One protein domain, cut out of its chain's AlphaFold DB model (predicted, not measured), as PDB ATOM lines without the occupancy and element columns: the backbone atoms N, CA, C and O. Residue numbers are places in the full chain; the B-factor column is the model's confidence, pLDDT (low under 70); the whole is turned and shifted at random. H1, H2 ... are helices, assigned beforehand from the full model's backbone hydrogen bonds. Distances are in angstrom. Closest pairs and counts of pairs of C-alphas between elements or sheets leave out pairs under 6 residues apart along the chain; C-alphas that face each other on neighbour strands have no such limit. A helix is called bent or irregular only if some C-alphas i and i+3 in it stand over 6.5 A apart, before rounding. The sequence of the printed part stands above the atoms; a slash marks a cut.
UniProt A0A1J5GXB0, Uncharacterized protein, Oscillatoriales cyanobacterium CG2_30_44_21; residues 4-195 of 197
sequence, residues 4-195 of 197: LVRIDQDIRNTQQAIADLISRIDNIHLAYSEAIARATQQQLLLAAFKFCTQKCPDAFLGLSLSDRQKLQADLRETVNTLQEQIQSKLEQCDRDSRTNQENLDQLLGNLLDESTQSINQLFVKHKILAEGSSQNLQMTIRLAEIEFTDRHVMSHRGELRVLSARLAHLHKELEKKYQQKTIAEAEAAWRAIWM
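Overview. This is residues 4 to 195 of the 197 residues of an uncharacterized protein of Oscillatoriales cyanobacterium CG2_30_44_21 (UniProt A0A1J5GXB0). A long rod is built along H1, with a three-helix, up-and-down bundle of H1, H3 and H5 in one half, each running against the one before it, and a two-helix arm in the other, where H7 runs back along H1 and sticks out with residues 189 to 195. Short H2 sits at the bundle's far turn, and short H4 and H6 lie near the place where bundle and arm join. The printed part has 192 residues with seven named helices, H1 to H7 in chain order, and no named strand; the class is all helix. It is extended, with a radius of gyration of the C-alphas of 25.1 A and spans of 96 by 29 by 23 A.

Along the chain. H1, residues 4 to 55, begins with C-alpha 4 at (24.819, 32.883, 2.946), is 68.6 A long and has a kink of 26 degrees near residue 31. It is neither bent nor irregular, but only just: C-alphas 52 and 55 are 6.0 A apart. H2 is residues 57 to 62. H3, residues 65 to 91, is 39.3 A long, from C-alpha 65 at (49.334, -38.441, 26.259). H4 is residues 95 to 99, and H5, residues 101 to 125, is 36.2 A long. H6 is residues 143 to 147. H7, residues 151 to 195, is 65.4 A long and ends with C-alpha 195 at (12.904, 46.383, 0.146).

Arrangement. H1 is the hub, touching five helices. With residues 29 to 45 alone it touches H3, closest at the C-alphas of Ala 37 and Gln 83, 5.0 A, at a shallow tilt of 4 degrees, opposite ways. H3 touches H5 at the C-alphas of Leu 82 and Ser 115, 6.3 A, at a shallow tilt of 19 degrees, opposite ways. H1 and H5 are close but not clearly touching. H1 touches H7 at the C-alphas of Tyr 32 and His 156, 5.6 A, at a shallow tilt of 22 degrees, opposite ways. H1 touches H4 at Ile 25 and Thr 99, C-alphas 6.8 A apart, and H6 at Ala 39 and Ile 146, C-alphas 6.3 A apart. H1 and H2 touch only at the corner, and only just, with 3 pairs of C-alphas within 8 A, the closest those of Cys 52 and Phe 60, 5.9 A. H3 and H7 are apart. In H1 to H6 every O i to N i+4 pair is within hydrogen-bond range; in H7, 40 of 41 are.

Size, cuts and confidence. The C-alphas of Ser 64 and Met 195, the two farthest apart, are 96.5 A from each other. The printed part has no cut. The link from H5 to H6, residues 126 to 142, is long; the others are tight. Mean pLDDT of the printed part is 94.2, and residue 195 alone is under 70.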
ATOM      1  N   LEU A   4      25.311  34.189   3.402       89.44
ATOM      2  CA  LEU A   4      24.819  32.883   2.946       89.44
ATOM      3  C   LEU A   4      25.863  32.098   2.140       89.44
ATOM      4  O   LEU A   4      26.111  30.937   2.443       89.44
ATOM      5  N   VAL A   5      26.555  32.747   1.194       91.00
ATOM      6  CA  VAL A   5      27.603  32.094   0.383       91.00
ATOM      7  C   VAL A   5      28.743  31.568   1.260       91.00
ATOM      8  O   VAL A   5      29.290  30.500   0.991       91.00
ATOM      9  N   ARG A   6      29.091  32.292   2.332       92.38
ATOM     10  CA  ARG A   6      30.108  31.843   3.290       92.38
ATOM     11  C   ARG A   6      29.630  30.641   4.107       92.38
ATOM     12  O   ARG A   6      30.395  29.697   4.268       92.38
ATOM     13  N   ILE A   7      28.384  30.656   4.589       93.56
ATOM     14  CA  ILE A   7      27.800  29.530   5.337       93.56
ATOM     15  C   ILE A   7      27.729  28.277   4.455       93.56
ATOM     16  O   ILE A   7      28.134  27.203   4.894       93.56
ATOM     17  N   ASP A   8      27.302  28.411   3.199       95.56
ATOM     18  CA  ASP A   8      27.275  27.298   2.244       95.56
ATOM     19  C   ASP A   8      28.670  26.728   1.973       95.56
ATOM     20  O   ASP A   8      28.846  25.510   1.897       95.56
ATOM     21  N   GLN A   9      29.681  27.592   1.852       95.56
ATOM     22  CA  GLN A   9      31.056  27.134   1.689       95.56
ATOM     23  C   GLN A   9      31.555  26.378   2.927       95.56
ATOM     24  O   GLN A   9      32.170  25.323   2.780       95.56
ATOM     25  N   ASP A  10      31.263  26.873   4.130       96.31
ATOM     26  CA  ASP A  10      31.626  26.207   5.385       96.31
ATOM     27  C   ASP A  10      30.943  24.836   5.522       96.31
ATOM     28  O   ASP A  10      31.590  23.870   5.937       96.31
ATOM     29  N   ILE A  11      29.662  24.726   5.144       97.81
ATOM     30  CA  ILE A  11      28.918  23.455   5.118       97.81
ATOM     31  C   ILE A  11      29.622  22.461   4.192       97.81
ATOM     32  O   ILE A  11      29.959  21.361   4.629       97.81
ATOM     33  N   ARG A  12      29.921  22.863   2.947       97.88
ATOM     34  CA  ARG A  12      30.616  22.001   1.976       97.88
ATOM     35  C   ARG A  12      31.986  21.550   2.477       97.88
ATOM     36  O   ARG A  12      32.308  20.367   2.401       97.88
ATOM     37  N   ASN A  13      32.771  22.469   3.037       97.75
ATOM     38  CA  ASN A  13      34.086  22.150   3.596       97.75
ATOM     39  C   ASN A  13      33.980  21.145   4.757       97.75
ATOM     40  O   ASN A  13      34.782  20.218   4.855       97.75
ATOM     41  N   THR A  14      32.975  21.307   5.625       97.31
ATOM     42  CA  THR A  14      32.747  20.411   6.770       97.31
ATOM     43  C   THR A  14      32.295  19.024   6.312       97.31
ATOM     44  O   THR A  14      32.791  18.024   6.823       97.31
ATOM     45  N   GLN A  15      31.411  18.948   5.314       98.31
ATOM     46  CA  GLN A  15      30.986  17.683   4.706       98.31
ATOM     47  C   GLN A  15      32.158  16.928   4.071       98.31
ATOM     48  O   GLN A  15      32.284  15.724   4.281       98.31
ATOM     49  N   GLN A  16      33.040  17.632   3.354       98.19
ATOM     50  CA  GLN A  16      34.239  17.018   2.783       98.19
ATOM     51  C   GLN A  16      35.171  16.489   3.881       98.19
ATOM     52  O   GLN A  16      35.594  15.340   3.823       98.19
ATOM     53  N   ALA A  17      35.421  17.278   4.930       98.06
ATOM     54  CA  ALA A  17      36.252  16.841   6.050       98.06
ATOM     55  C   ALA A  17      35.672  15.613   6.779       98.06
ATOM     56  O   ALA A  17      36.423  14.752   7.235       98.06
ATOM     57  N   ILE A  18      34.341  15.515   6.882       98.19
ATOM     58  CA  ILE A  18      33.652  14.326   7.397       98.19
ATOM     59  C   ILE A  18      33.912  13.122   6.487       98.19
ATOM     60  O   ILE A  18      34.320  12.076   6.992       98.19
ATOM     61  N   ALA A  19      33.719  13.268   5.172       97.50
ATOM     62  CA  ALA A  19      33.963  12.205   4.195       97.50
ATOM     63  C   ALA A  19      35.404  11.675   4.278       97.50
ATOM     64  O   ALA A  19      35.608  10.468   4.410       97.50
ATOM     65  N   ASP A  20      36.388  12.577   4.323       97.94
ATOM     66  CA  ASP A  20      37.806  12.223   4.425       97.94
ATOM     67  C   ASP A  20      38.122  11.477   5.733       97.94
ATOM     68  O   ASP A  20      38.893  10.511   5.743       97.94
ATOM     69  N   LEU A  21      37.517  11.893   6.855       97.56
ATOM     70  CA  LEU A  21      37.680  11.199   8.135       97.56
ATOM     71  C   LEU A  21      37.086   9.795   8.111       97.56
ATOM     72  O   LEU A  21      37.708   8.889   8.656       97.56
ATOM     73  N   ILE A  22      35.921   9.604   7.491       97.31
ATOM     74  CA  ILE A  22      35.294   8.282   7.376       97.31
ATOM     75  C   ILE A  22      36.196   7.350   6.573       97.31
ATOM     76  O   ILE A  22      36.515   6.270   7.055       97.31
ATOM     77  N   SER A  23      36.700   7.796   5.419       96.94
ATOM     78  CA  SER A  23      37.637   6.996   4.624       96.94
ATOM     79  C   SER A  23      38.912   6.658   5.400       96.94
ATOM     80  O   SER A  23      39.435   5.550   5.291       96.94
ATOM     81  N   ARG A  24      39.416   7.582   6.228       97.44
ATOM     82  CA  ARG A  24      40.561   7.297   7.101       97.44
ATOM     83  C   ARG A  24      40.220   6.282   8.195       97.44
ATOM     84  O   ARG A  24      41.046   5.414   8.470       97.44
ATOM     85  N   ILE A  25      39.042   6.388   8.810       97.81
ATOM     86  CA  ILE A  25      38.557   5.419   9.799       97.81
ATOM     87  C   ILE A  25      38.452   4.039   9.158       97.81
ATOM     88  O   ILE A  25      38.982   3.099   9.731       97.81
ATOM     89  N   ASP A  26      37.866   3.918   7.965       96.38
ATOM     90  CA  ASP A  26      37.726   2.635   7.266       96.38
ATOM     91  C   ASP A  26      39.085   1.958   7.028       96.38
ATOM     92  O   ASP A  26      39.255   0.774   7.324       96.38
ATOM     93  N   ASN A  27      40.086   2.721   6.582       96.31
ATOM     94  CA  ASN A  27      41.437   2.200   6.361       96.31
ATOM     95  C   ASN A  27      42.102   1.713   7.657       96.31
ATOM     96  O   ASN A  27      42.701   0.638   7.688       96.31
ATOM     97  N   ILE A  28      42.007   2.495   8.737       97.69
ATOM     98  CA  ILE A  28      42.591   2.108  10.029       97.69
ATOM     99  C   ILE A  28      41.813   0.946  10.638       97.69
ATOM    100  O   ILE A  28      42.417   0.073  11.255       97.69
ATOM    101  N   HIS A  29      40.496   0.902  10.447       97.75
ATOM    102  CA  HIS A  29      39.645  -0.166  10.945       97.75
ATOM    103  C   HIS A  29      40.015  -1.519  10.326       97.75
ATOM    104  O   HIS A  29      40.053  -2.514  11.042       97.75
ATOM    105  N   LEU A  30      40.348  -1.557   9.034       96.62
ATOM    106  CA  LEU A  30      40.818  -2.778   8.374       96.62
ATOM    107  C   LEU A  30      42.164  -3.264   8.938       96.62
ATOM    108  O   LEU A  30      42.341  -4.444   9.228       96.62
ATOM    109  N   ALA A  31      43.121  -2.358   9.148       97.12
ATOM    110  CA  ALA A  31      44.390  -2.726   9.785       97.12
ATOM    111  C   ALA A  31      44.183  -3.168  11.248       97.12
ATOM    112  O   ALA A  31      44.824  -4.102  11.735       97.12
ATOM    113  N   TYR A  32      43.254  -2.513  11.946       97.56
ATOM    114  CA  TYR A  32      42.872  -2.847  13.309       97.56
ATOM    115  C   TYR A  32      42.240  -4.237  13.408       97.56
ATOM    116  O   TYR A  32      42.641  -4.983  14.295       97.56
ATOM    117  N   SER A  33      41.304  -4.602  12.521       97.31
ATOM    118  CA  SER A  33      40.622  -5.905  12.550       97.31
ATOM    119  C   SER A  33      41.610  -7.062  12.416       97.31
ATOM    120  O   SER A  33      41.543  -8.022  13.182       97.31
ATOM    121  N   GLU A  34      42.584  -6.942  11.513       97.06
ATOM    122  CA  GLU A  34      43.645  -7.937  11.352       97.06
ATOM    123  C   GLU A  34      44.563  -8.002  12.590       97.06
ATOM    124  O   GLU A  34      44.927  -9.084  13.062       97.06
ATOM    125  N   ALA A  35      44.948  -6.845  13.143       97.69
ATOM    126  CA  ALA A  35      45.807  -6.777  14.324       97.69
ATOM    127  C   ALA A  35      45.125  -7.369  15.570       97.69
ATOM    128  O   ALA A  35      45.706  -8.229  16.233       97.69
ATOM    129  N   ILE A  36      43.886  -6.963  15.874       97.75
ATOM    130  CA  ILE A  36      43.160  -7.427  17.064       97.75
ATOM    131  C   ILE A  36      42.788  -8.905  16.960       97.75
ATOM    132  O   ILE A  36      42.877  -9.612  17.964       97.75
ATOM    133  N   ALA A  37      42.444  -9.410  15.771       97.38
ATOM    134  CA  ALA A  37      42.166 -10.831  15.579       97.38
ATOM    135  C   ALA A  37      43.406 -11.683  15.889       97.38
ATOM    136  O   ALA A  37      43.328 -12.626  16.681       97.38
ATOM    137  N   ARG A  38      44.575 -11.312  15.346       96.50
ATOM    138  CA  ARG A  38      45.850 -11.998  15.629       96.50
ATOM    139  C   ARG A  38      46.267 -11.888  17.093       96.50
ATOM    140  O   ARG A  38      46.686 -12.880  17.687       96.50
ATOM    141  N   ALA A  39      46.131 -10.711  17.699       97.19
ATOM    142  CA  ALA A  39      46.450 -10.526  19.111       97.19
ATOM    143  C   ALA A  39      45.531 -11.377  20.003       97.19
ATOM    144  O   ALA A  39      46.000 -12.049  20.922       97.19
ATOM    145  N   THR A  40      44.234 -11.429  19.686       96.81
ATOM    146  CA  THR A  40      43.260 -12.268  20.401       96.81
ATOM    147  C   THR A  40      43.606 -13.748  20.275       96.81
ATOM    148  O   THR A  40      43.625 -14.450  21.281       96.81
ATOM    149  N   GLN A  41      43.955 -14.217  19.074       95.69
ATOM    150  CA  GLN A  41      44.403 -15.592  18.836       95.69
ATOM    151  C   GLN A  41      45.566 -15.976  19.768       95.69
ATOM    152  O   GLN A  41      45.524 -17.001  20.455       95.69
ATOM    153  N   GLN A  42      46.600 -15.131  19.827       94.75
ATOM    154  CA  GLN A  42      47.773 -15.358  20.673       94.75
ATOM    155  C   GLN A  42      47.415 -15.352  22.163       94.75
ATOM    156  O   GLN A  42      47.863 -16.229  22.909       94.75
ATOM    157  N   GLN A  43      46.586 -14.398  22.598       95.50
ATOM    158  CA  GLN A  43      46.168 -14.299  23.994       95.50
ATOM    159  C   GLN A  43      45.268 -15.462  24.416       95.50
ATOM    160  O   GLN A  43      45.457 -15.980  25.512       95.50
ATOM    161  N   LEU A  44      44.365 -15.944  23.558       95.94
ATOM    162  CA  LEU A  44      43.557 -17.138  23.829       95.94
ATOM    163  C   LEU A  44      44.435 -18.375  24.016       95.94
ATOM    164  O   LEU A  44      44.238 -19.133  24.966       95.94
ATOM    165  N   LEU A  45      45.442 -18.565  23.158       94.94
ATOM    166  CA  LEU A  45      46.364 -19.693  23.280       94.94
ATOM    167  C   LEU A  45      47.178 -19.617  24.582       94.94
ATOM    168  O   LEU A  45      47.313 -20.613  25.297       94.94
ATOM    169  N   LEU A  46      47.691 -18.429  24.918       94.69
ATOM    170  CA  LEU A  46      48.443 -18.203  26.152       94.69
ATOM    171  C   LEU A  46      47.563 -18.374  27.398       94.69
ATOM    172  O   LEU A  46      47.986 -18.999  28.373       94.69
ATOM    173  N   ALA A  47      46.346 -17.833  27.370       95.06
ATOM    174  CA  ALA A  47      45.369 -17.976  28.437       95.06
ATOM    175  C   ALA A  47      44.992 -19.445  28.619       95.06
ATOM    176  O   ALA A  47      44.952 -19.909  29.753       95.06
ATOM    177  N   ALA A  48      44.807 -20.203  27.534       96.00
ATOM    178  CA  ALA A  48      44.495 -21.628  27.595       96.00
ATOM    179  C   ALA A  48      45.621 -22.427  28.233       96.00
ATOM    180  O   ALA A  48      45.387 -23.226  29.138       96.00
ATOM    181  N   PHE A  49      46.856 -22.156  27.818       95.00
ATOM    182  CA  PHE A  49      48.028 -22.765  28.423       95.00
ATOM    183  C   PHE A  49      48.108 -22.476  29.929       95.00
ATOM    184  O   PHE A  49      48.233 -23.406  30.730       95.00
ATOM    185  N   LYS A  50      47.999 -21.203  30.333       94.50
ATOM    186  CA  LYS A  50      48.024 -20.806  31.752       94.50
ATOM    187  C   LYS A  50      46.864 -21.427  32.522       94.50
ATOM    188  O   LYS A  50      47.050 -21.892  33.638       94.50
ATOM    189  N   PHE A  51      45.682 -21.477  31.926       94.69
ATOM    190  CA  PHE A  51      44.497 -22.052  32.540       94.69
ATOM    191  C   PHE A  51      44.701 -23.541  32.853       94.69
ATOM    192  O   PHE A  51      44.586 -23.944  34.009       94.69
ATOM    193  N   CYS A  52      45.122 -24.334  31.864       94.44
ATOM    194  CA  CYS A  52      45.395 -25.760  32.049       94.44
ATOM    195  C   CYS A  52      46.522 -26.021  33.056       94.44
ATOM    196  O   CYS A  52      46.433 -26.951  33.848       94.44
ATOM    197  N   THR A  53      47.589 -25.219  33.037       92.69
ATOM    198  CA  THR A  53      48.794 -25.490  33.842       92.69
ATOM    199  C   THR A  53      48.782 -24.864  35.234       92.69
ATOM    200  O   THR A  53      49.506 -25.337  36.104       92.69
ATOM    201  N   GLN A  54      47.987 -23.817  35.460       93.88
ATOM    202  CA  GLN A  54      47.986 -23.060  36.718       93.88
ATOM    203  C   GLN A  54      46.645 -23.126  37.446       93.88
ATOM    204  O   GLN A  54      46.636 -23.197  38.672       93.88
ATOM    205  N   LYS A  55      45.513 -23.107  36.726       92.19
ATOM    206  CA  LYS A  55      44.179 -23.176  37.348       92.19
ATOM    207  C   LYS A  55      43.636 -24.601  37.442       92.19
ATOM    208  O   LYS A  55      43.012 -24.932  38.444       92.19
ATOM    209  N   CYS A  56      43.889 -25.437  36.436       91.81
ATOM    210  CA  CYS A  56      43.399 -26.819  36.378       91.81
ATOM    211  C   CYS A  56      44.523 -27.863  36.195       91.81
ATOM    212  O   CYS A  56      44.377 -28.761  35.357       91.81
ATOM    213  N   PRO A  57      45.640 -27.787  36.952       94.38
ATOM    214  CA  PRO A  57      46.792 -28.660  36.738       94.38
ATOM    215  C   PRO A  57      46.453 -30.137  36.941       94.38
ATOM    216  O   PRO A  57      46.862 -30.958  36.127       94.38
ATOM    217  N   ASP A  58      45.666 -30.481  37.962       94.12
ATOM    218  CA  ASP A  58      45.324 -31.878  38.258       94.12
ATOM    219  C   ASP A  58      44.488 -32.508  37.141       94.12
ATOM    220  O   ASP A  58      44.770 -33.624  36.706       94.12
ATOM    221  N   ALA A  59      43.509 -31.767  36.611       94.12
ATOM    222  CA  ALA A  59      42.700 -32.214  35.480       94.12
ATOM    223  C   ALA A  59      43.568 -32.425  34.229       94.12
ATOM    224  O   ALA A  59      43.473 -33.459  33.571       94.12
ATOM    225  N   PHE A  60      44.472 -31.486  33.934       95.19
ATOM    226  CA  PHE A  60      45.382 -31.581  32.793       95.19
ATOM    227  C   PHE A  60      46.407 -32.723  32.933       95.19
ATOM    228  O   PHE A  60      46.669 -33.462  31.978       95.19
ATOM    229  N   LEU A  61      46.985 -32.898  34.124       94.81
ATOM    230  CA  LEU A  61      47.938 -33.968  34.419       94.81
ATOM    231  C   LEU A  61      47.259 -35.343  34.488       94.81
ATOM    232  O   LEU A  61      47.904 -36.342  34.172       94.81
ATOM    233  N   GLY A  62      45.964 -35.402  34.796       95.25
ATOM    234  CA  GLY A  62      45.159 -36.623  34.719       95.25
ATOM    235  C   GLY A  62      44.906 -37.126  33.292       95.25
ATOM    236  O   GLY A  62      44.590 -38.301  33.110       95.25
ATOM    237  N   LEU A  63      45.072 -36.278  32.270       95.50
ATOM    238  CA  LEU A  63      44.904 -36.678  30.870       95.50
ATOM    239  C   LEU A  63      46.021 -37.614  30.391       95.50
ATOM    240  O   LEU A  63      47.198 -37.430  30.719       95.50
ATOM    241  N   SER A  64      45.655 -38.564  29.526       96.50
ATOM    242  CA  SER A  64      46.615 -39.395  28.798       96.50
ATOM    243  C   SER A  64      47.419 -38.569  27.784       96.50
ATOM    244  O   SER A  64      47.024 -37.467  27.395       96.50
ATOM    245  N   LEU A  65      48.543 -39.108  27.300       95.50
ATOM    246  CA  LEU A  65      49.334 -38.441  26.259       95.50
ATOM    247  C   LEU A  65      48.502 -38.158  24.996       95.50
ATOM    248  O   LEU A  65      48.588 -37.059  24.448       95.50
ATOM    249  N   SER A  66      47.678 -39.116  24.561       96.62
ATOM    250  CA  SER A  66      46.803 -38.957  23.395       96.62
ATOM    251  C   SER A  66      45.721 -37.902  23.618       96.62
ATOM    252  O   SER A  66      45.451 -37.115  22.713       96.62
ATOM    253  N   ASP A  67      45.144 -37.825  24.820       96.31
ATOM    254  CA  ASP A  67      44.126 -36.814  25.129       96.31
ATOM    255  C   ASP A  67      44.730 -35.409  25.175       96.31
ATOM    256  O   ASP A  67      44.133 -34.466  24.663       96.31
ATOM    257  N   ARG A  68      45.956 -35.261  25.695       96.19
ATOM    258  CA  ARG A  68      46.681 -33.979  25.655       96.19
ATOM    259  C   ARG A  68      46.993 -33.544  24.222       96.19
ATOM    260  O   ARG A  68      46.834 -32.368  23.902       96.19
ATOM    261  N   GLN A  69      47.405 -34.472  23.357       95.88
ATOM    262  CA  GLN A  69      47.631 -34.185  21.934       95.88
ATOM    263  C   GLN A  69      46.335 -33.761  21.234       95.88
ATOM    264  O   GLN A  69      46.338 -32.790  20.477       95.88
ATOM    265  N   LYS A  70      45.222 -34.444  21.526       97.44
ATOM    266  CA  LYS A  70      43.906 -34.106  20.978       97.44
ATOM    267  C   LYS A  70      43.417 -32.741  21.463       97.44
ATOM    268  O   LYS A  70      42.991 -31.934  20.648       97.44
ATOM    269  N   LEU A  71      43.550 -32.448  22.757       96.75
ATOM    270  CA  LEU A  71      43.259 -31.131  23.328       96.75
ATOM    271  C   LEU A  71      44.060 -30.033  22.618       96.75
ATOM    272  O   LEU A  71      43.498 -29.012  22.237       96.75
ATOM    273  N   GLN A  72      45.362 -30.242  22.411       95.75
ATOM    274  CA  GLN A  72      46.216 -29.272  21.727       95.75
ATOM    275  C   GLN A  72      45.806 -29.052  20.263       95.75
ATOM    276  O   GLN A  72      45.855 -27.916  19.790       95.75
ATOM    277  N   ALA A  73      45.428 -30.114  19.546       97.25
ATOM    278  CA  ALA A  73      44.959 -30.022  18.165       97.25
ATOM    279  C   ALA A  73      43.626 -29.263  18.074       97.25
ATOM    280  O   ALA A  73      43.564 -28.245  17.383       97.25
ATOM    281  N   ASP A  74      42.618 -29.685  18.846       98.00
ATOM    282  CA  ASP A  74      41.297 -29.047  18.887       98.00
ATOM    283  C   ASP A  74      41.410 -27.567  19.299       98.00
ATOM    284  O   ASP A  74      40.735 -26.706  18.736       98.00
ATOM    285  N   LEU A  75      42.278 -27.246  20.270       97.19
ATOM    286  CA  LEU A  75      42.495 -25.870  20.727       97.19
ATOM    287  C   LEU A  75      43.067 -24.998  19.604       97.19
ATOM    288  O   LEU A  75      42.602 -23.879  19.408       97.19
ATOM    289  N   ARG A  76      44.055 -25.500  18.854       96.75
ATOM    290  CA  ARG A  76      44.648 -24.770  17.721       96.75
ATOM    291  C   ARG A  76      43.632 -24.525  16.614       96.75
ATOM    292  O   ARG A  76      43.546 -23.407  16.120       96.75
ATOM    293  N   GLU A  77      42.859 -25.543  16.250       97.62
ATOM    294  CA  GLU A  77      41.808 -25.427  15.235       97.62
ATOM    295  C   GLU A  77      40.734 -24.413  15.652       97.62
ATOM    296  O   GLU A  77      40.390 -23.510  14.886       97.62
ATOM    297  N   THR A  78      40.272 -24.503  16.900       97.94
ATOM    298  CA  THR A  78      39.267 -23.588  17.458       97.94
ATOM    299  C   THR A  78      39.780 -22.154  17.474       97.94
ATOM    300  O   THR A  78      39.103 -21.253  16.995       97.94
ATOM    301  N   VAL A  79      40.997 -21.925  17.970       96.94
ATOM    302  CA  VAL A  79      41.597 -20.586  18.044       96.94
ATOM    303  C   VAL A  79      41.823 -19.980  16.650       96.94
ATOM    304  O   VAL A  79      41.585 -18.787  16.471       96.94
ATOM    305  N   ASN A  80      42.211 -20.779  15.652       96.69
ATOM    306  CA  ASN A  80      42.323 -20.314  14.264       96.69
ATOM    307  C   ASN A  80      40.956 -19.929  13.684       96.69
ATOM    308  O   ASN A  80      40.817 -18.871  13.077       96.69
ATOM    309  N   THR A  81      39.932 -20.744  13.939       97.81
ATOM    310  CA  THR A  81      38.558 -20.459  13.503       97.81
ATOM    311  C   THR A  81      38.038 -19.164  14.135       97.81
ATOM    312  O   THR A  81      37.455 -18.324  13.455       97.81
ATOM    313  N   LEU A  82      38.287 -18.967  15.432       97.25
ATOM    314  CA  LEU A  82      37.899 -17.752  16.149       97.25
ATOM    315  C   LEU A  82      38.618 -16.513  15.608       97.25
ATOM    316  O   LEU A  82      37.990 -15.467  15.471       97.25
ATOM    317  N   GLN A  83      39.902 -16.618  15.250       97.44
ATOM    318  CA  GLN A  83      40.632 -15.517  14.615       97.44
ATOM    319  C   GLN A  83      39.940 -15.066  13.321       97.44
ATOM    320  O   GLN A  83      39.677 -13.875  13.152       97.44
ATOM    321  N   GLU A  84      39.624 -16.006  12.428       97.19
ATOM    322  CA  GLU A  84      38.948 -15.714  11.159       97.19
ATOM    323  C   GLU A  84      37.556 -15.113  11.389       97.19
ATOM    324  O   GLU A  84      37.175 -14.146  10.730       97.19
ATOM    325  N   GLN A  85      36.808 -15.635  12.366       97.50
ATOM    326  CA  GLN A  85      35.491 -15.112  12.731       97.50
ATOM    327  C   GLN A  85      35.558 -13.686  13.281       97.50
ATOM    328  O   GLN A  85      34.758 -12.849  12.868       97.50
ATOM    329  N   ILE A  86      36.502 -13.391  14.181       97.19
ATOM    330  CA  ILE A  86      36.703 -12.042  14.732       97.19
ATOM    331  C   ILE A  86      37.053 -11.075  13.606       97.19
ATOM    332  O   ILE A  86      36.422 -10.025  13.485       97.19
ATOM    333  N   GLN A  87      38.027 -11.435  12.765       97.50
ATOM    334  CA  GLN A  87      38.451 -10.590  11.656       97.50
ATOM    335  C   GLN A  87      37.283 -10.312  10.701       97.50
ATOM    336  O   GLN A  87      36.971  -9.153  10.437       97.50
ATOM    337  N   SER A  88      36.587 -11.360  10.259       97.25
ATOM    338  CA  SER A  88      35.457 -11.264   9.332       97.25
ATOM    339  C   SER A  88      34.302 -10.432   9.899       97.25
ATOM    340  O   SER A  88      33.801  -9.529   9.229       97.25
ATOM    341  N   LYS A  89      33.909 -10.662  11.162       97.12
ATOM    342  CA  LYS A  89      32.834  -9.896  11.816       97.12
ATOM    343  C   LYS A  89      33.193  -8.415  11.967       97.12
ATOM    344  O   LYS A  89      32.323  -7.568  11.789       97.12
ATOM    345  N   LEU A  90      34.452  -8.093  12.271       96.81
ATOM    346  CA  LEU A  90      34.910  -6.704  12.341       96.81
ATOM    347  C   LEU A  90      34.958  -6.058  10.950       96.81
ATOM    348  O   LEU A  90      34.483  -4.942  10.780       96.81
ATOM    349  N   GLU A  91      35.466  -6.743   9.931       95.19
ATOM    350  CA  GLU A  91      35.510  -6.204   8.563       95.19
ATOM    351  C   GLU A  91      34.112  -5.941   7.983       95.19
ATOM    352  O   GLU A  91      33.918  -4.984   7.232       95.19
ATOM    353  N   GLN A  92      33.127  -6.754   8.366       95.00
ATOM    354  CA  GLN A  92      31.748  -6.664   7.882       95.00
ATOM    355  C   GLN A  92      30.831  -5.813   8.766       95.00
ATOM    356  O   GLN A  92      29.653  -5.655   8.435       95.00
ATOM    357  N   CYS A  93      31.324  -5.267   9.881       95.06
ATOM    358  CA  CYS A  93      30.467  -4.485  10.762       95.06
ATOM    359  C   CYS A  93      29.982  -3.194  10.087       95.06
ATOM    360  O   CYS A  93      30.594  -2.633   9.160       95.06
ATOM    361  N   ASP A  94      28.827  -2.722  10.537       95.44
ATOM    362  CA  ASP A  94      28.220  -1.523   9.993       95.44
ATOM    363  C   ASP A  94      29.079  -0.279  10.291       95.44
ATOM    364  O   ASP A  94      30.014  -0.279  11.098       95.44
ATOM    365  N   ARG A  95      28.787   0.812   9.587       92.62
ATOM    366  CA  ARG A  95      29.574   2.041   9.699       92.62
ATOM    367  C   ARG A  95      29.459   2.693  11.081       92.62
ATOM    368  O   ARG A  95      30.428   3.311  11.522       92.62
ATOM    369  N   ASP A  96      28.314   2.589  11.750       93.19
ATOM    370  CA  ASP A  96      28.135   3.167  13.084       93.19
ATOM    371  C   ASP A  96      29.019   2.425  14.092       93.19
ATOM    372  O   ASP A  96      29.761   3.057  14.842       93.19
ATOM    373  N   SER A  97      29.072   1.093  14.003       93.38
ATOM    374  CA  SER A  97      30.004   0.267  14.782       93.38
ATOM    375  C   SER A  97      31.473   0.649  14.578       93.38
ATOM    376  O   SER A  97      32.228   0.685  15.542       93.38
ATOM    377  N   ARG A  98      31.901   0.992  13.355       92.88
ATOM    378  CA  ARG A  98      33.304   1.381  13.076       92.88
ATOM    379  C   ARG A  98      33.660   2.794  13.512       92.88
ATOM    380  O   ARG A  98      34.816   3.084  13.811       92.88
ATOM    381  N   THR A  99      32.690   3.700  13.461       93.62
ATOM    382  CA  THR A  99      32.927   5.136  13.649       93.62
ATOM    383  C   THR A  99      32.618   5.615  15.063       93.62
ATOM    384  O   THR A  99      33.105   6.680  15.451       93.62
ATOM    385  N   ASN A 100      31.900   4.823  15.859       94.50
ATOM    386  CA  ASN A 100      31.582   5.096  17.254       94.50
ATOM    387  C   ASN A 100      32.411   4.207  18.201       94.50
ATOM    388  O   ASN A 100      32.490   2.993  18.034       94.50
ATOM    389  N   GLN A 101      33.021   4.823  19.217       91.94
ATOM    390  CA  GLN A 101      33.876   4.120  20.177       91.94
ATOM    391  C   GLN A 101      33.106   3.093  21.014       91.94
ATOM    392  O   GLN A 101      33.577   1.968  21.154       91.94
ATOM    393  N   GLU A 102      31.937   3.475  21.530       94.06
ATOM    394  CA  GLU A 102      31.121   2.652  22.427       94.06
ATOM    395  C   GLU A 102      30.575   1.427  21.695       94.06
ATOM    396  O   GLU A 102      30.692   0.304  22.183       94.06
ATOM    397  N   ASN A 103      30.082   1.623  20.471       95.81
ATOM    398  CA  ASN A 103      29.609   0.522  19.639       95.81
ATOM    399  C   ASN A 103      30.743  -0.460  19.313       95.81
ATOM    400  O   ASN A 103      30.550  -1.673  19.388       95.81
ATOM    401  N   LEU A 104      31.937   0.051  18.990       95.06
ATOM    402  CA  LEU A 104      33.087  -0.802  18.709       95.06
ATOM    403  C   LEU A 104      33.556  -1.562  19.957       95.06
ATOM    404  O   LEU A 104      33.909  -2.734  19.852       95.06
ATOM    405  N   ASP A 105      33.556  -0.919  21.130       94.88
ATOM    406  CA  ASP A 105      33.869  -1.571  22.410       94.88
ATOM    407  C   ASP A 105      32.860  -2.684  22.727       94.88
ATOM    408  O   ASP A 105      33.264  -3.788  23.093       94.88
ATOM    409  N   GLN A 106      31.563  -2.434  22.526       95.94
ATOM    410  CA  GLN A 106      30.517  -3.435  22.743       95.94
ATOM    411  C   GLN A 106      30.654  -4.623  21.785       95.94
ATOM    412  O   GLN A 106      30.548  -5.774  22.209       95.94
ATOM    413  N   LEU A 107      30.918  -4.357  20.501       96.50
ATOM    414  CA  LEU A 107      31.147  -5.399  19.504       96.50
ATOM    415  C   LEU A 107      32.347  -6.270  19.891       96.50
ATOM    416  O   LEU A 107      32.238  -7.493  19.901       96.50
ATOM    417  N   LEU A 108      33.471  -5.651  20.257       96.06
ATOM    418  CA  LEU A 108      34.666  -6.368  20.704       96.06
ATOM    419  C   LEU A 108      34.401  -7.180  21.974       96.06
ATOM    420  O   LEU A 108      34.810  -8.334  22.037       96.06
ATOM    421  N   GLY A 109      33.695  -6.617  22.956       95.69
ATOM    422  CA  GLY A 109      33.305  -7.327  24.176       95.69
ATOM    423  C   GLY A 109      32.528  -8.605  23.865       95.69
ATOM    424  O   GLY A 109      32.945  -9.688  24.269       95.69
ATOM    425  N   ASN A 110      31.483  -8.497  23.042       96.00
ATOM    426  CA  ASN A 110      30.674  -9.644  22.628       96.00
ATOM    427  C   ASN A 110      31.513 -10.712  21.901       96.00
ATOM    428  O   ASN A 110      31.378 -11.901  22.178       96.00
ATOM    429  N   LEU A 111      32.410 -10.300  20.997       96.69
ATOM    430  CA  LEU A 111      33.298 -11.220  20.274       96.69
ATOM    431  C   LEU A 111      34.250 -11.973  21.209       96.69
ATOM    432  O   LEU A 111      34.498 -13.168  21.020       96.69
ATOM    433  N   LEU A 112      34.801 -11.286  22.211       96.06
ATOM    434  CA  LEU A 112      35.698 -11.895  23.192       96.06
ATOM    435  C   LEU A 112      34.948 -12.834  24.137       96.06
ATOM    436  O   LEU A 112      35.479 -13.898  24.463       96.06
ATOM    437  N   ASP A 113      33.719 -12.496  24.518       95.31
ATOM    438  CA  ASP A 113      32.856 -13.358  25.325       95.31
ATOM    439  C   ASP A 113      32.487 -14.643  24.563       95.31
ATOM    440  O   ASP A 113      32.673 -15.743  25.086       95.31
ATOM    441  N   GLU A 114      32.074 -14.531  23.295       95.69
ATOM    442  CA  GLU A 114      31.800 -15.678  22.411       95.69
ATOM    443  C   GLU A 114      33.036 -16.577  22.228       95.69
ATOM    444  O   GLU A 114      32.956 -17.812  22.284       95.69
ATOM    445  N   SER A 115      34.204 -15.960  22.039       96.31
ATOM    446  CA  SER A 115      35.478 -16.669  21.881       96.31
ATOM    447  C   SER A 115      35.854 -17.421  23.154       96.31
ATOM    448  O   SER A 115      36.193 -18.605  23.124       96.31
ATOM    449  N   THR A 116      35.738 -16.748  24.295       94.88
ATOM    450  CA  THR A 116      35.983 -17.318  25.620       94.88
ATOM    451  C   THR A 116      35.036 -18.484  25.899       94.88
ATOM    452  O   THR A 116      35.465 -19.542  26.365       94.88
ATOM    453  N   GLN A 117      33.753 -18.333  25.568       95.12
ATOM    454  CA  GLN A 117      32.751 -19.382  25.722       95.12
ATOM    455  C   GLN A 117      33.098 -20.619  24.887       95.12
ATOM    456  O   GLN A 117      33.016 -21.736  25.400       95.12
ATOM    457  N   SER A 118      33.539 -20.433  23.642       96.25
ATOM    458  CA  SER A 118      33.946 -21.529  22.754       96.25
ATOM    459  C   SER A 118      35.132 -22.320  23.325       96.25
ATOM    460  O   SER A 118      35.130 -23.553  23.317       96.25
ATOM    461  N   ILE A 119      36.120 -21.637  23.914       97.25
ATOM    462  CA  ILE A 119      37.250 -22.298  24.585       97.25
ATOM    463  C   ILE A 119      36.816 -23.011  25.872       97.25
ATOM    464  O   ILE A 119      37.243 -24.137  26.127       97.25
ATOM    465  N   ASN A 120      35.928 -22.414  26.666       95.81
ATOM    466  CA  ASN A 120      35.398 -23.066  27.865       95.81
ATOM    467  C   ASN A 120      34.582 -24.325  27.525       95.81
ATOM    468  O   ASN A 120      34.717 -25.343  28.203       95.81
ATOM    469  N   GLN A 121      33.795 -24.306  26.446       95.06
ATOM    470  CA  GLN A 121      33.098 -25.494  25.938       95.06
ATOM    471  C   GLN A 121      34.083 -26.589  25.508       95.06
ATOM    472  O   GLN A 121      33.883 -27.766  25.820       95.06
ATOM    473  N   LEU A 122      35.183 -26.209  24.855       96.69
ATOM    474  CA  LEU A 122      36.263 -27.131  24.508       96.69
ATOM    475  C   LEU A 122      36.916 -27.732  25.762       96.69
ATOM    476  O   LEU A 122      37.163 -28.937  25.810       96.69
ATOM    477  N   PHE A 123      37.141 -26.942  26.810       96.62
ATOM    478  CA  PHE A 123      37.658 -27.450  28.082       96.62
ATOM    479  C   PHE A 123      36.710 -28.417  28.783       96.62
ATOM    480  O   PHE A 123      37.183 -29.402  29.348       96.62
ATOM    481  N   VAL A 124      35.398 -28.194  28.712       95.25
ATOM    482  CA  VAL A 124      34.407 -29.160  29.206       95.25
ATOM    483  C   VAL A 124      34.482 -30.464  28.403       95.25
ATOM    484  O   VAL A 124      34.624 -31.538  28.988       95.25
ATOM    485  N   LYS A 125      34.506 -30.384  27.064       95.69
ATOM    486  CA  LYS A 125      34.648 -31.549  26.164       95.69
ATOM    487  C   LYS A 125      35.885 -32.396  26.491       95.69
ATOM    488  O   LYS A 125      35.821 -33.623  26.451       95.69
ATOM    489  N   HIS A 126      37.001 -31.748  26.820       96.19
ATOM    490  CA  HIS A 126      38.274 -32.399  27.157       96.19
ATOM    491  C   HIS A 126      38.462 -32.668  28.656       96.19
ATOM    492  O   HIS A 126      39.562 -33.028  29.070       96.19
ATOM    493  N   LYS A 127      37.408 -32.524  29.472       93.81
ATOM    494  CA  LYS A 127      37.425 -32.789  30.923       93.81
ATOM    495  C   LYS A 127      38.459 -31.961  31.703       93.81
ATOM    496  O   LYS A 127      38.897 -32.367  32.776       93.81
ATOM    497  N   ILE A 128      38.840 -30.799  31.176       94.88
ATOM    498  CA  ILE A 128      39.633 -29.794  31.895       94.88
ATOM    499  C   ILE A 128      38.736 -29.022  32.868       94.88
ATOM    500  O   ILE A 128      39.148 -28.722  33.986       94.88
ATOM    501  N   LEU A 129      37.504 -28.732  32.447       93.12
ATOM    502  CA  LEU A 129      36.462 -28.116  33.265       93.12
ATOM    503  C   LEU A 129      35.315 -29.100  33.502       93.12
ATOM    504  O   LEU A 129      34.991 -29.908  32.634       93.12
ATOM    505  N   ALA A 130      34.673 -28.998  34.665       87.56
ATOM    506  CA  ALA A 130      33.446 -29.732  34.946       87.56
ATOM    507  C   ALA A 130      32.236 -29.050  34.286       87.56
ATOM    508  O   ALA A 130      32.173 -27.818  34.192       87.56
ATOM    509  N   GLU A 131      31.245 -29.840  33.877       83.69
ATOM    510  CA  GLU A 131      29.953 -29.315  33.429       83.69
ATOM    511  C   GLU A 131      29.293 -28.502  34.554       83.69
ATOM    512  O   GLU A 131      29.252 -28.930  35.706       83.69
ATOM    513  N   GLY A 132      28.814 -27.296  34.238       78.69
ATOM    514  CA  GLY A 132      28.199 -26.405  35.229       78.69
ATOM    515  C   GLY A 132      29.178 -25.684  36.167       78.69
ATOM    516  O   GLY A 132      28.744 -25.124  37.172       78.69
ATOM    517  N   SER A 133      30.482 -25.662  35.858       77.75
ATOM    518  CA  SER A 133      31.473 -24.886  36.623       77.75
ATOM    519  C   SER A 133      31.059 -23.412  36.757       77.75
ATOM    520  O   SER A 133      30.726 -22.763  35.761       77.75
ATOM    521  N   SER A 134      31.122 -22.867  37.979       77.06
ATOM    522  CA  SER A 134      30.816 -21.457  38.259       77.06
ATOM    523  C   SER A 134      31.668 -20.508  37.407       77.06
ATOM    524  O   SER A 134      32.829 -20.804  37.132       77.06
ATOM    525  N   GLN A 135      31.135 -19.331  37.053       72.00
ATOM    526  CA  GLN A 135      31.822 -18.337  36.205       72.00
ATOM    527  C   GLN A 135      33.247 -17.990  36.676       72.00
ATOM    528  O   GLN A 135      34.140 -17.832  35.852       72.00
ATOM    529  N   ASN A 136      33.505 -17.964  37.988       74.06
ATOM    530  CA  ASN A 136      34.835 -17.662  38.544       74.06
ATOM    531  C   ASN A 136      35.912 -18.717  38.228       74.06
ATOM    532  O   ASN A 136      37.107 -18.432  38.331       74.06
ATOM    533  N   LEU A 137      35.502 -19.935  37.870       82.19
ATOM    534  CA  LEU A 137      36.399 -21.034  37.517       82.19
ATOM    535  C   LEU A 137      36.675 -21.100  36.017       82.19
ATOM    536  O   LEU A 137      37.560 -21.841  35.615       82.19
ATOM    537  N   GLN A 138      35.950 -20.345  35.197       90.06
ATOM    538  CA  GLN A 138      36.103 -20.378  33.749       90.06
ATOM    539  C   GLN A 138      37.318 -19.559  33.301       90.06
ATOM    540  O   GLN A 138      37.809 -18.670  34.010       90.06
ATOM    541  N   MET A 139      37.841 -19.879  32.118       93.56
ATOM    542  CA  MET A 139      38.794 -18.992  31.467       93.56
ATOM    543  C   MET A 139      38.051 -17.723  31.058       93.56
ATOM    544  O   MET A 139      36.920 -17.806  30.588       93.56
ATOM    545  N   THR A 140      38.693 -16.572  31.230       92.62
ATOM    546  CA  THR A 140      38.255 -15.291  30.684       92.62
ATOM    547  C   THR A 140      39.453 -14.544  30.117       92.62
ATOM    548  O   THR A 140      40.577 -14.711  30.600       92.62
ATOM    549  N   ILE A 141      39.206 -13.734  29.091       92.31
ATOM    550  CA  ILE A 141      40.156 -12.747  28.576       92.31
ATOM    551  C   ILE A 141      39.465 -11.392  28.518       92.31
ATOM    552  O   ILE A 141      38.274 -11.308  28.225       92.31
ATOM    553  N   ARG A 142      40.195 -10.320  28.824       91.44
ATOM    554  CA  ARG A 142      39.644  -8.957  28.774       91.44
ATOM    555  C   ARG A 142      40.238  -8.185  27.613       91.44
ATOM    556  O   ARG A 142      41.434  -8.286  27.363       91.44
ATOM    557  N   LEU A 143      39.438  -7.325  26.980       91.50
ATOM    558  CA  LEU A 143      39.903  -6.462  25.887       91.50
ATOM    559  C   LEU A 143      41.165  -5.673  26.272       91.50
ATOM    560  O   LEU A 143      42.122  -5.632  25.507       91.50
ATOM    561  N   ALA A 144      41.211  -5.139  27.496       89.31
ATOM    562  CA  ALA A 144      42.382  -4.443  28.028       89.31
ATOM    563  C   ALA A 144      43.665  -5.298  27.980       89.31
ATOM    564  O   ALA A 144      44.732  -4.794  27.649       89.31
ATOM    565  N   GLU A 145      43.582  -6.597  28.272       89.19
ATOM    566  CA  GLU A 145      44.751  -7.488  28.248       89.19
ATOM    567  C   GLU A 145      45.316  -7.633  26.831       89.19
ATOM    568  O   GLU A 145      46.523  -7.773  26.666       89.19
ATOM    569  N   ILE A 146      44.464  -7.536  25.811       92.00
ATOM    570  CA  ILE A 146      44.857  -7.600  24.402       92.00
ATOM    571  C   ILE A 146      45.382  -6.234  23.938       92.00
ATOM    572  O   ILE A 146      46.469  -6.154  23.369       92.00
ATOM    573  N   GLU A 147      44.662  -5.149  24.247       88.19
ATOM    574  CA  GLU A 147      45.047  -3.784  23.859       88.19
ATOM    575  C   GLU A 147      46.403  -3.361  24.437       88.19
ATOM    576  O   GLU A 147      47.152  -2.657  23.767       88.19
ATOM    577  N   PHE A 148      46.748  -3.787  25.658       86.75
ATOM    578  CA  PHE A 148      48.019  -3.414  26.289       86.75
ATOM    579  C   PHE A 148      49.193  -4.325  25.924       86.75
ATOM    580  O   PHE A 148      50.343  -3.955  26.170       86.75
ATOM    581  N   THR A 149      48.938  -5.511  25.365       87.06
ATOM    582  CA  THR A 149      50.004  -6.468  25.029       87.06
ATOM    583  C   THR A 149      50.464  -6.373  23.580       87.06
ATOM    584  O   THR A 149      51.617  -6.705  23.305       87.06
ATOM    585  N   ASP A 150      49.625  -5.867  22.674       94.94
ATOM    586  CA  ASP A 150      49.966  -5.704  21.262       94.94
ATOM    587  C   ASP A 150      50.087  -4.221  20.858       94.94
ATOM    588  O   ASP A 150      49.143  -3.430  20.939       94.94
ATOM    589  N   ARG A 151      51.279  -3.832  20.382       95.00
ATOM    590  CA  ARG A 151      51.582  -2.448  19.985       95.00
ATOM    591  C   ARG A 151      50.736  -1.976  18.798       95.00
ATOM    592  O   ARG A 151      50.384  -0.798  18.753       95.00
ATOM    593  N   HIS A 152      50.454  -2.848  17.832       96.50
ATOM    594  CA  HIS A 152      49.670  -2.494  16.649       96.50
ATOM    595  C   HIS A 152      48.213  -2.270  17.028       96.50
ATOM    596  O   HIS A 152      47.638  -1.248  16.650       96.50
ATOM    597  N   VAL A 153      47.654  -3.159  17.853       97.00
ATOM    598  CA  VAL A 153      46.311  -2.992  18.421       97.00
ATOM    599  C   VAL A 153      46.213  -1.663  19.160       97.00
ATOM    600  O   VAL A 153      45.336  -0.859  18.848       97.00
ATOM    601  N   MET A 154      47.145  -1.388  20.075       96.12
ATOM    602  CA  MET A 154      47.165  -0.143  20.846       96.12
ATOM    603  C   MET A 154      47.222   1.100  19.945       96.12
ATOM    604  O   MET A 154      46.470   2.053  20.153       96.12
ATOM    605  N   SER A 155      48.102   1.089  18.938       96.94
ATOM    606  CA  SER A 155      48.282   2.211  18.012       96.94
ATOM    607  C   SER A 155      47.011   2.477  17.212       96.94
ATOM    608  O   SER A 155      46.478   3.586  17.247       96.94
ATOM    609  N   HIS A 156      46.483   1.453  16.538       97.25
ATOM    610  CA  HIS A 156      45.289   1.590  15.711       97.25
ATOM    611  C   HIS A 156      44.061   1.963  16.547       97.25
ATOM    612  O   HIS A 156      43.309   2.855  16.160       97.25
ATOM    613  N   ARG A 157      43.891   1.360  17.730       95.62
ATOM    614  CA  ARG A 157      42.809   1.705  18.661       95.62
ATOM    615  C   ARG A 157      42.893   3.165  19.107       95.62
ATOM    616  O   ARG A 157      41.875   3.853  19.154       95.62
ATOM    617  N   GLY A 158      44.094   3.650  19.417       95.69
ATOM    618  CA  GLY A 158      44.330   5.051  19.764       95.69
ATOM    619  C   GLY A 158      43.940   6.001  18.631       95.69
ATOM    620  O   GLY A 158      43.217   6.973  18.859       95.69
ATOM    621  N   GLU A 159      44.354   5.693  17.401       96.88
ATOM    622  CA  GLU A 159      43.986   6.484  16.224       96.88
ATOM    623  C   GLU A 159      42.475   6.477  15.963       96.88
ATOM    624  O   GLU A 159      41.897   7.546  15.756       96.88
ATOM    625  N   LEU A 160      41.819   5.313  16.033       96.88
ATOM    626  CA  LEU A 160      40.365   5.202  15.891       96.88
ATOM    627  C   LEU A 160      39.645   6.066  16.926       96.88
ATOM    628  O   LEU A 160      38.776   6.852  16.558       96.88
ATOM    629  N   ARG A 161      40.058   6.020  18.201       95.94
ATOM    630  CA  ARG A 161      39.468   6.861  19.255       95.94
ATOM    631  C   ARG A 161      39.558   8.352  18.903       95.94
ATOM    632  O   ARG A 161      38.551   9.061  18.969       95.94
ATOM    633  N   VAL A 162      40.729   8.825  18.474       97.44
ATOM    634  CA  VAL A 162      40.931  10.233  18.081       97.44
ATOM    635  C   VAL A 162      40.059  10.616  16.883       97.44
ATOM    636  O   VAL A 162      39.411  11.667  16.899       97.44
ATOM    637  N   LEU A 163      40.016   9.778  15.846       97.69
ATOM    638  CA  LEU A 163      39.254  10.065  14.630       97.69
ATOM    639  C   LEU A 163      37.744  10.024  14.871       97.69
ATOM    640  O   LEU A 163      37.052  10.934  14.423       97.69
ATOM    641  N   SER A 164      37.244   9.050  15.632       97.06
ATOM    642  CA  SER A 164      35.840   8.963  16.045       97.06
ATOM    643  C   SER A 164      35.398  10.192  16.837       97.06
ATOM    644  O   SER A 164      34.343  10.766  16.560       97.06
ATOM    645  N   ALA A 165      36.226  10.666  17.776       96.94
ATOM    646  CA  ALA A 165      35.927  11.877  18.539       96.94
ATOM    647  C   ALA A 165      35.870  13.120  17.633       96.94
ATOM    648  O   ALA A 165      34.960  13.947  17.749       96.94
ATOM    649  N   ARG A 166      36.810  13.235  16.687       97.81
ATOM    650  CA  ARG A 166      36.820  14.328  15.707       97.81
ATOM    651  C   ARG A 166      35.616  14.268  14.768       97.81
ATOM    652  O   ARG A 166      35.027  15.307  14.482       97.81
ATOM    653  N   LEU A 167      35.232  13.078  14.317       97.88
ATOM    654  CA  LEU A 167      34.060  12.868  13.475       97.88
ATOM    655  C   LEU A 167      32.777  13.296  14.202       97.88
ATOM    656  O   LEU A 167      31.990  14.065  13.652       97.88
ATOM    657  N   ALA A 168      32.602  12.874  15.458       96.19
ATOM    658  CA  ALA A 168      31.472  13.286  16.287       96.19
ATOM    659  C   ALA A 168      31.416  14.812  16.473       96.19
ATOM    660  O   ALA A 168      30.338  15.407  16.442       96.19
ATOM    661  N   HIS A 169      32.572  15.462  16.625       97.38
ATOM    662  CA  HIS A 169      32.650  16.919  16.686       97.38
ATOM    663  C   HIS A 169      32.224  17.585  15.368       97.38
ATOM    664  O   HIS A 169      31.398  18.494  15.395       97.38
ATOM    665  N   LEU A 170      32.723  17.119  14.216       97.81
ATOM    666  CA  LEU A 170      32.362  17.700  12.919       97.81
ATOM    667  C   LEU A 170      30.881  17.520  12.577       97.81
ATOM    668  O   LEU A 170      30.289  18.437  12.016       97.81
ATOM    669  N   HIS A 171      30.262  16.393  12.941       97.38
ATOM    670  CA  HIS A 171      28.816  16.223  12.771       97.38
ATOM    671  C   HIS A 171      28.023  17.272  13.564       97.38
ATOM    672  O   HIS A 171      27.106  17.883  13.016       97.38
ATOM    673  N   LYS A 172      28.420  17.551  14.814       97.44
ATOM    674  CA  LYS A 172      27.796  18.607  15.631       97.44
ATOM    675  C   LYS A 172      28.003  20.000  15.035       97.44
ATOM    676  O   LYS A 172      27.090  20.822  15.055       97.44
ATOM    677  N   GLU A 173      29.192  20.290  14.511       97.12
ATOM    678  CA  GLU A 173      29.461  21.573  13.849       97.12
ATOM    679  C   GLU A 173      28.649  21.731  12.559       97.12
ATOM    680  O   GLU A 173      28.080  22.796  12.319       97.12
ATOM    681  N   LEU A 174      28.523  20.665  11.764       97.94
ATOM    682  CA  LEU A 174      27.702  20.658  10.557       97.94
ATOM    683  C   LEU A 174      26.229  20.954  10.875       97.94
ATOM    684  O   LEU A 174      25.611  21.778  10.202       97.94
ATOM    685  N   GLU A 175      25.682  20.337  11.925       97.25
ATOM    686  CA  GLU A 175      24.309  20.584  12.378       97.25
ATOM    687  C   GLU A 175      24.086  22.062  12.742       97.25
ATOM    688  O   GLU A 175      23.148  22.695  12.251       97.25
ATOM    689  N   LYS A 176      24.999  22.661  13.520       96.75
ATOM    690  CA  LYS A 176      24.942  24.094  13.857       96.75
ATOM    691  C   LYS A 176      25.010  24.985  12.616       96.75
ATOM    692  O   LYS A 176      24.330  26.009  12.557       96.75
ATOM    693  N   LYS A 177      25.826  24.625  11.621       95.19
ATOM    694  CA  LYS A 177      25.955  25.390  10.370       95.19
ATOM    695  C   LYS A 177      24.664  25.365   9.555       95.19
ATOM    696  O   LYS A 177      24.276  26.404   9.024       95.19
ATOM    697  N   TYR A 178      23.965  24.232   9.514       96.69
ATOM    698  CA  TYR A 178      22.636  24.165   8.901       96.69
ATOM    699  C   TYR A 178      21.621  25.053   9.625       96.69
ATOM    700  O   TYR A 178      20.904  25.800   8.967       96.69
ATOM    701  N   GLN A 179      21.619  25.065  10.961       95.56
ATOM    702  CA  GLN A 179      20.752  25.967  11.731       95.56
ATOM    703  C   GLN A 179      21.049  27.447  11.430       95.56
ATOM    704  O   GLN A 179      20.132  28.234  11.197       95.56
ATOM    705  N   GLN A 180      22.331  27.828  11.368       94.62
ATOM    706  CA  GLN A 180      22.747  29.187  10.992       94.62
ATOM    707  C   GLN A 180      22.275  29.567   9.588       94.62
ATOM    708  O   GLN A 180      21.839  30.699   9.376       94.62
ATOM    709  N   LYS A 181      22.340  28.627   8.637       94.69
ATOM    710  CA  LYS A 181      21.834  28.830   7.278       94.69
ATOM    711  C   LYS A 181      20.339  29.136   7.287       94.69
ATOM    712  O   LYS A 181      19.945  30.148   6.722       94.69
ATOM    713  N   THR A 182      19.536  28.328   7.980       94.50
ATOM    714  CA  THR A 182      18.081  28.529   8.072       94.50
ATOM    715  C   THR A 182      17.727  29.908   8.632       94.50
ATOM    716  O   THR A 182      16.856  30.588   8.092       94.50
ATOM    717  N   ILE A 183      18.429  30.361   9.677       93.56
ATOM    718  CA  ILE A 183      18.224  31.702  10.252       93.56
ATOM    719  C   ILE A 183      18.582  32.790   9.231       93.56
ATOM    720  O   ILE A 183      17.803  33.716   9.010       93.56
ATOM    721  N   ALA A 184      19.740  32.671   8.575       91.81
ATOM    722  CA  ALA A 184      20.195  33.651   7.591       91.81
ATOM    723  C   ALA A 184      19.275  33.728   6.356       91.81
ATOM    724  O   ALA A 184      19.076  34.815   5.812       91.81
ATOM    725  N   GLU A 185      18.700  32.604   5.921       91.62
ATOM    726  CA  GLU A 185      17.713  32.549   4.836       91.62
ATOM    727  C   GLU A 185      16.405  33.236   5.237       91.62
ATOM    728  O   GLU A 185      15.883  34.045   4.468       91.62
ATOM    729  N   ALA A 186      15.913  32.987   6.454       91.38
ATOM    730  CA  ALA A 186      14.720  33.648   6.979       91.38
ATOM    731  C   ALA A 186      14.906  35.173   7.079       91.38
ATOM    732  O   ALA A 186      14.031  35.929   6.655       91.38
ATOM    733  N   GLU A 187      16.058  35.644   7.570       90.25
ATOM    734  CA  GLU A 187      16.378  37.078   7.606       90.25
ATOM    735  C   GLU A 187      16.470  37.698   6.207       90.25
ATOM    736  O   GLU A 187      16.016  38.825   5.997       90.25
ATOM    737  N   ALA A 188      17.074  36.990   5.248       88.44
ATOM    738  CA  ALA A 188      17.190  37.464   3.874       88.44
ATOM    739  C   ALA A 188      15.814  37.577   3.203       88.44
ATOM    740  O   ALA A 188      15.524  38.604   2.591       88.44
ATOM    741  N   ALA A 189      14.956  36.566   3.375       89.12
ATOM    742  CA  ALA A 189      13.582  36.574   2.880       89.12
ATOM    743  C   ALA A 189      12.755  37.701   3.519       89.12
ATOM    744  O   ALA A 189      12.062  38.430   2.813       89.12
ATOM    745  N   TRP A 190      12.888  37.900   4.836       87.56
ATOM    746  CA  TRP A 190      12.246  39.012   5.536       87.56
ATOM    747  C   TRP A 190      12.667  40.364   4.953       87.56
ATOM    748  O   TRP A 190      11.814  41.182   4.619       87.56
ATOM    749  N   ARG A 191      13.974  40.606   4.781       86.75
ATOM    750  CA  ARG A 191      14.479  41.870   4.215       86.75
ATOM    751  C   ARG A 191      14.016  42.096   2.774       86.75
ATOM    752  O   ARG A 191      13.759  43.240   2.422       86.75
ATOM    753  N   ALA A 192      13.901  41.044   1.965       85.19
ATOM    754  CA  ALA A 192      13.462  41.157   0.573       85.19
ATOM    755  C   ALA A 192      12.028  41.703   0.456       85.19
ATOM    756  O   ALA A 192      11.793  42.610  -0.334       85.19
ATOM    757  N   ILE A 193      11.104  41.241   1.308       82.75
ATOM    758  CA  ILE A 193       9.694  41.682   1.306       82.75
ATOM    759  C   ILE A 193       9.554  43.185   1.600       82.75
ATOM    760  O   ILE A 193       8.655  43.838   1.079       82.75
ATOM    761  N   TRP A 194      10.441  43.749   2.422       71.62
ATOM    762  CA  TRP A 194      10.383  45.158   2.828       71.62
ATOM    763  C   TRP A 194      11.206  46.107   1.943       71.62
ATOM    764  O   TRP A 194      11.108  47.318   2.119       71.62
ATOM    765  N   MET A 195      12.017  45.588   1.015       60.12
ATOM    766  CA  MET A 195      12.904  46.383   0.146       60.12
ATOM    767  C   MET A 195      12.404  46.488  -1.309       60.12
ATOM    768  O   MET A 195      13.048  47.156  -2.113       60.12
TER     769      MET A 195